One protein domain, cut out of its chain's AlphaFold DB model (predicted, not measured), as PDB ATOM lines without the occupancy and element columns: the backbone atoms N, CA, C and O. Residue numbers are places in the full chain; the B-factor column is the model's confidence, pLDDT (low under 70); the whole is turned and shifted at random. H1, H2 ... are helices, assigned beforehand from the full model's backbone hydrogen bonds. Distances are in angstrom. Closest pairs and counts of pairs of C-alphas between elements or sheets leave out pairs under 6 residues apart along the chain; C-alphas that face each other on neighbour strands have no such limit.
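What this domain is: This is residues 9 to 58 of the 64 residues of an uncharacterized protein of Acidimicrobiia bacterium (UniProt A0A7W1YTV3). There is little regular structure here: the chain makes one wide, open U, with the short helix H1 at one tip and the short helix H2 farther round the curve, and no part folds back on another. The printed part has 50 residues, with H1 then H2 along the chain and no named strand; the class is all helix, with only 13 residues in named elements. It is extended, with a radius of gyration of the C-alphas of 18.0 A, and only just flat, spanning 42 by 31 by 17 A.

How they stand to each other: H1, residues 9 to 15, and H2, residues 40 to 45, are apart. Residues 9 to 58 stand free. In both helices every O i to N i+4 pair is within hydrogen-bond range.

Where its parts are: H1 is 9.8 A long, from C-alpha 9 at (176.520, 212.563, 207.595) to C-alpha 15. H2 is 8.6 A long and ends with C-alpha 45 at (173.095, 213.462, 177.108). Residues 46 to 58 hold no named element.

The domain as a whole: The C-alphas farthest apart, of Cys 23 and Leu 55, are 44.8 A apart. The link from H1 to H2, 24 residues, is long. The printed part has no cut. Model confidence is under 70 at residue 9 and residues 17 to 25.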
ATOM      1  N   ALA A   9     175.596 213.595 208.049       67.94
ATOM      2  CA  ALA A   9     176.520 212.563 207.595       67.94
ATOM      3  C   ALA A   9     177.750 213.149 206.885       67.94
ATOM      4  O   ALA A   9     178.860 212.699 207.122       67.94
ATOM      5  N   GLN A  10     177.582 214.178 206.053       74.00
ATOM      6  CA  GLN A  10     178.698 214.839 205.370       74.00
ATOM      7  C   GLN A  10     179.588 215.633 206.333       74.00
ATOM      8  O   GLN A  10     180.805 215.594 206.187       74.00
ATOM      9  N   VAL A  11     179.004 216.316 207.327       75.69
ATOM     10  CA  VAL A  11     179.785 216.965 208.400       75.69
ATOM     11  C   VAL A  11     180.618 215.912 209.126       75.69
ATOM     12  O   VAL A  11     181.823 216.080 209.280       75.69
ATOM     13  N   ARG A  12     179.988 214.790 209.486       73.19
ATOM     14  CA  ARG A  12     180.636 213.708 210.219       73.19
ATOM     15  C   ARG A  12     181.784 213.066 209.439       73.19
ATOM     16  O   ARG A  12     182.850 212.884 210.003       73.19
ATOM     17  N   ILE A  13     181.591 212.807 208.146       74.25
ATOM     18  CA  ILE A  13     182.632 212.271 207.252       74.25
ATOM     19  C   ILE A  13     183.861 213.192 207.199       74.25
ATOM     20  O   ILE A  13     184.989 212.708 207.151       74.25
ATOM     21  N   LEU A  14     183.653 214.514 207.189       75.38
ATOM     22  CA  LEU A  14     184.747 215.489 207.156       75.38
ATOM     23  C   LEU A  14     185.439 215.632 208.521       75.38
ATOM     24  O   LEU A  14     186.660 215.742 208.562       75.38
ATOM     25  N   GLU A  15     184.675 215.618 209.620       78.00
ATOM     26  CA  GLU A  15     185.193 215.651 211.000       78.00
ATOM     27  C   GLU A  15     185.971 214.389 211.380       78.00
ATOM     28  O   GLU A  15     186.905 214.462 212.174       78.00
ATOM     29  N   GLU A  16     185.587 213.233 210.839       75.75
ATOM     30  CA  GLU A  16     186.270 211.959 211.079       75.75
ATOM     31  C   GLU A  16     187.664 211.905 210.448       75.75
ATOM     32  O   GLU A  16     188.367 210.928 210.690       75.75
ATOM     33  N   GLU A  17     188.054 212.939 209.681       65.75
ATOM     34  CA  GLU A  17     189.352 213.065 209.016       65.75
ATOM     35  C   GLU A  17     189.782 211.703 208.472       65.75
ATOM     36  O   GLU A  17     190.787 211.146 208.895       65.75
ATOM     37  N   VAL A  18     188.980 211.095 207.594       61.41
ATOM     38  CA  VAL A  18     189.336 209.793 207.015       61.41
ATOM     39  C   VAL A  18     190.537 210.001 206.081       61.41
ATOM     40  O   VAL A  18     190.390 210.232 204.884       61.41
ATOM     41  N   ILE A  19     191.736 210.004 206.665       64.88
ATOM     42  CA  ILE A  19     193.037 210.199 206.007       64.88
ATOM     43  C   ILE A  19     193.625 208.869 205.541       64.88
ATOM     44  O   ILE A  19     194.460 208.842 204.635       64.88
ATOM     45  N   GLU A  20     193.197 207.763 206.147       65.69
ATOM     46  CA  GLU A  20     193.545 206.426 205.690       65.69
ATOM     47  C   GLU A  20     192.599 206.012 204.569       65.69
ATOM     48  O   GLU A  20     191.377 206.059 204.710       65.69
ATOM     49  N   ALA A  21     193.176 205.598 203.439       62.53
ATOM     50  CA  ALA A  21     192.411 205.011 202.352       62.53
ATOM     51  C   ALA A  21     191.693 203.766 202.883       62.53
ATOM     52  O   ALA A  21     192.310 202.731 203.137       62.53
ATOM     53  N   THR A  22     190.382 203.876 203.070       63.94
ATOM     54  CA  THR A  22     189.539 202.735 203.394       63.94
ATOM     55  C   THR A  22     189.482 201.804 202.187       63.94
ATOM     56  O   THR A  22     189.648 202.230 201.038       63.94
ATOM     57  N   CYS A  23     189.308 200.504 202.437       65.06
ATOM     58  CA  CYS A  23     189.103 199.543 201.360       65.06
ATOM     59  C   CYS A  23     187.978 200.035 200.443       65.06
ATOM     60  O   CYS A  23     187.013 200.645 200.910       65.06
ATOM     61  N   ALA A  24     188.112 199.766 199.141       65.75
ATOM     62  CA  ALA A  24     187.035 200.041 198.203       65.75
ATOM     63  C   ALA A  24     185.729 199.449 198.763       65.75
ATOM     64  O   ALA A  24     185.772 198.342 199.310       65.75
ATOM     65  N   PRO A  25     184.604 200.178 198.673       69.19
ATOM     66  CA  PRO A  25     183.332 199.669 199.159       69.19
ATOM     67  C   PRO A  25     183.052 198.306 198.528       69.19
ATOM     68  O   PRO A  25     183.411 198.069 197.369       69.19
ATOM     69  N   ASP A  26     182.420 197.424 199.303       79.94
ATOM     70  CA  ASP A  26     181.970 196.130 198.805       79.94
ATOM     71  C   ASP A  26     181.186 196.308 197.495       79.94
ATOM     72  O   ASP A  26     180.504 197.329 197.309       79.94
ATOM     73  N   PRO A  27     181.270 195.340 196.566       79.62
ATOM     74  CA  PRO A  27     180.514 195.408 195.330       79.62
ATOM     75  C   PRO A  27     179.030 195.595 195.647       79.62
ATOM     76  O   PRO A  27     178.418 194.824 196.386       79.62
ATOM     77  N   VAL A  28     178.463 196.651 195.072       82.69
ATOM     78  CA  VAL A  28     177.049 196.989 195.204       82.69
ATOM     79  C   VAL A  28     176.207 195.825 194.647       82.69
ATOM     80  O   VAL A  28     176.563 195.285 193.594       82.69
ATOM     81  N   PRO A  29     175.107 195.417 195.317       88.88
ATOM     82  CA  PRO A  29     174.166 194.433 194.784       88.88
ATOM     83  C   PRO A  29     173.767 194.756 193.342       88.88
ATOM     84  O   PRO A  29     173.593 195.921 192.996       88.88
ATOM     85  N   GLY A  30     173.640 193.739 192.486       88.50
ATOM     86  CA  GLY A  30     173.481 193.944 191.038       88.50
ATOM     87  C   GLY A  30     172.266 194.791 190.641       88.50
ATOM     88  O   GLY A  30     172.310 195.485 189.631       88.50
ATOM     89  N   ASP A  31     171.211 194.774 191.450       90.62
ATOM     90  CA  ASP A  31     169.995 195.582 191.299       90.62
ATOM     91  C   ASP A  31     170.166 197.052 191.726       90.62
ATOM     92  O   ASP A  31     169.350 197.897 191.365       90.62
ATOM     93  N   LEU A  32     171.232 197.363 192.462       86.75
ATOM     94  CA  LEU A  32     171.604 198.713 192.887       86.75
ATOM     95  C   LEU A  32     172.735 199.314 192.036       86.75
ATOM     96  O   LEU A  32     173.070 200.491 192.197       86.75
ATOM     97  N   VAL A  33     173.332 198.538 191.125       89.00
ATOM     98  CA  VAL A  33     174.346 199.046 190.195       89.00
ATOM     99  C   VAL A  33     173.675 199.974 189.173       89.00
ATOM    100  O   VAL A  33     172.665 199.595 188.576       89.00
ATOM    101  N   PRO A  34     174.224 201.178 188.916       87.00
ATOM    102  CA  PRO A  34     173.702 202.059 187.880       87.00
ATOM    103  C   PRO A  34     173.673 201.358 186.518       87.00
ATOM    104  O   PRO A  34     174.691 200.865 186.038       87.00
ATOM    105  N   SER A  35     172.512 201.359 185.864       90.44
ATOM    106  CA  SER A  35     172.380 200.865 184.489       90.44
ATOM    107  C   SER A  35     172.962 201.833 183.457       90.44
ATOM    108  O   SER A  35     173.218 201.445 182.321       90.44
ATOM    109  N   THR A  36     173.130 203.103 183.834       90.12
ATOM    110  CA  THR A  36     173.691 204.147 182.974       90.12
ATOM    111  C   THR A  36     175.219 204.093 183.023       90.12
ATOM    112  O   THR A  36     175.790 204.271 184.103       90.12
ATOM    113  N   PRO A  37     175.901 203.895 181.884       90.25
ATOM    114  CA  PRO A  37     177.357 203.904 181.838       90.25
ATOM    115  C   PRO A  37     177.952 205.270 182.205       90.25
ATOM    116  O   PRO A  37     177.420 206.321 181.846       90.25
ATOM    117  N   TYR A  38     179.112 205.265 182.867       88.69
ATOM    118  CA  TYR A  38     179.901 206.479 183.084       88.69
ATOM    119  C   TYR A  38     180.822 206.741 181.883       88.69
ATOM    120  O   TYR A  38     182.028 206.504 181.931       88.69
ATOM    121  N   ASP A  39     180.233 207.200 180.779       93.75
ATOM    122  CA  ASP A  39     180.948 207.550 179.552       93.75
ATOM    123  C   ASP A  39     180.600 208.958 179.047       93.75
ATOM    124  O   ASP A  39     179.650 209.612 179.482       93.75
ATOM    125  N   ALA A  40     181.401 209.451 178.102       93.88
ATOM    126  CA  ALA A  40     181.254 210.806 177.586       93.88
ATOM    127  C   ALA A  40     179.951 211.023 176.789       93.88
ATOM    128  O   ALA A  40     179.545 212.169 176.602       93.88
ATOM    129  N   GLY A  41     179.320 209.963 176.277       94.19
ATOM    130  CA  GLY A  41     178.028 210.058 175.595       94.19
ATOM    131  C   GLY A  41     176.904 210.275 176.603       94.19
ATOM    132  O   GLY A  41     176.159 211.250 176.505       94.19
ATOM    133  N   SER A  42     176.866 209.424 177.625       93.56
ATOM    134  CA  SER A  42     175.918 209.466 178.736       93.56
ATOM    135  C   SER A  42     176.007 210.791 179.491       93.56
ATOM    136  O   SER A  42     174.985 211.439 179.714       93.56
ATOM    137  N   ILE A  43     177.224 211.269 179.778       90.62
ATOM    138  CA  ILE A  43     177.435 212.572 180.424       90.62
ATOM    139  C   ILE A  43     176.844 213.702 179.578       90.62
ATOM    140  O   ILE A  43     176.071 214.505 180.091       90.62
ATOM    141  N   ARG A  44     177.164 213.763 178.278       91.44
ATOM    142  CA  ARG A  44     176.667 214.840 177.405       91.44
ATOM    143  C   ARG A  44     175.153 214.803 177.241       91.44
ATOM    144  O   ARG A  44     174.547 215.862 177.178       91.44
ATOM    145  N   SER A  45     174.551 213.613 177.218       90.69
ATOM    146  CA  SER A  45     173.095 213.462 177.108       90.69
ATOM    147  C   SER A  45     172.322 214.025 178.308       90.69
ATOM    148  O   SER A  45     171.171 214.416 178.158       90.69
ATOM    149  N   GLY A  46     172.950 214.079 179.489       87.88
ATOM    150  CA  GLY A  46     172.352 214.643 180.701       87.88
ATOM    151  C   GLY A  46     172.563 216.150 180.871       87.88
ATOM    152  O   GLY A  46     172.051 216.724 181.832       87.88
ATOM    153  N   LEU A  47     173.330 216.793 179.987       89.38
ATOM    154  CA  LEU A  47     173.589 218.228 180.047       89.38
ATOM    155  C   LEU A  47     172.552 219.005 179.223       89.38
ATOM    156  O   LEU A  47     172.075 218.503 178.206       89.38
ATOM    157  N   PRO A  48     172.211 220.241 179.628       87.00
ATOM    158  CA  PRO A  48     171.446 221.135 178.772       87.00
ATOM    159  C   PRO A  48     172.229 221.460 177.494       87.00
ATOM    160  O   PRO A  48     173.459 221.351 177.454       87.00
ATOM    161  N   GLU A  49     171.508 221.911 176.468       88.00
ATOM    162  CA  GLU A  49     172.122 222.388 175.229       88.00
ATOM    163  C   GLU A  49     173.199 223.451 175.519       88.00
ATOM    164  O   GLU A  49     172.979 224.343 176.349       88.00
ATOM    165  N   PRO A  50     174.366 223.394 174.851       88.50
ATOM    166  CA  PRO A  50     175.436 224.351 175.079       88.50
ATOM    167  C   PRO A  50     174.978 225.785 174.803       88.50
ATOM    168  O   PRO A  50     174.520 226.121 173.711       88.50
ATOM    169  N   GLY A  51     175.162 226.667 175.781       89.62
ATOM    170  CA  GLY A  51     174.778 228.064 175.650       89.62
ATOM    171  C   GLY A  51     175.272 228.922 176.810       89.62
ATOM    172  O   GLY A  51     175.736 228.399 177.824       89.62
ATOM    173  N   PRO A  52     175.212 230.258 176.665       91.19
ATOM    174  CA  PRO A  52     175.473 231.154 177.778       91.19
ATOM    175  C   PRO A  52     174.396 230.979 178.851       91.19
ATOM    176  O   PRO A  52     173.225 230.805 178.518       91.19
ATOM    177  N   PHE A  53     174.785 231.118 180.116       88.88
ATOM    178  CA  PHE A  53     173.844 231.173 181.230       88.88
ATOM    179  C   PHE A  53     172.997 232.453 181.146       88.88
ATOM    180  O   PHE A  53     173.536 233.559 181.020       88.88
ATOM    181  N   ARG A  54     171.672 232.318 181.192       90.00
ATOM    182  CA  ARG A  54     170.687 233.398 181.042       90.00
ATOM    183  C   ARG A  54     169.864 233.566 182.311       90.00
ATOM    184  O   ARG A  54     169.811 232.697 183.173       90.00
ATOM    185  N   LEU A  55     169.144 234.686 182.395       92.69
ATOM    186  CA  LEU A  55     168.188 234.906 183.481       92.69
ATOM    187  C   LEU A  55     167.138 233.789 183.552       92.69
ATOM    188  O   LEU A  55     166.808 233.385 184.655       92.69
ATOM    189  N   SER A  56     166.694 233.237 182.415       88.62
ATOM    190  CA  SER A  56     165.749 232.109 182.347       88.62
ATOM    191  C   SER A  56     166.235 230.828 183.033       88.62
ATOM    192  O   SER A  56     165.411 230.006 183.416       88.62
ATOM    193  N   ASP A  57     167.548 230.658 183.201       85.94
ATOM    194  CA  ASP A  57     168.124 229.479 183.860       85.94
ATOM    195  C   ASP A  57     168.032 229.594 185.391       85.94
ATOM    196  O   ASP A  57     168.171 228.611 186.125       85.94
ATOM    197  N   LEU A  58     167.775 230.803 185.906       88.81
ATOM    198  CA  LEU A  58     167.448 231.004 187.308       88.81
ATOM    199  C   LEU A  58     166.021 230.516 187.557       88.81
ATOM    200  O   LEU A  58     165.081 230.945 186.895       88.81
TER     201      LEU A  58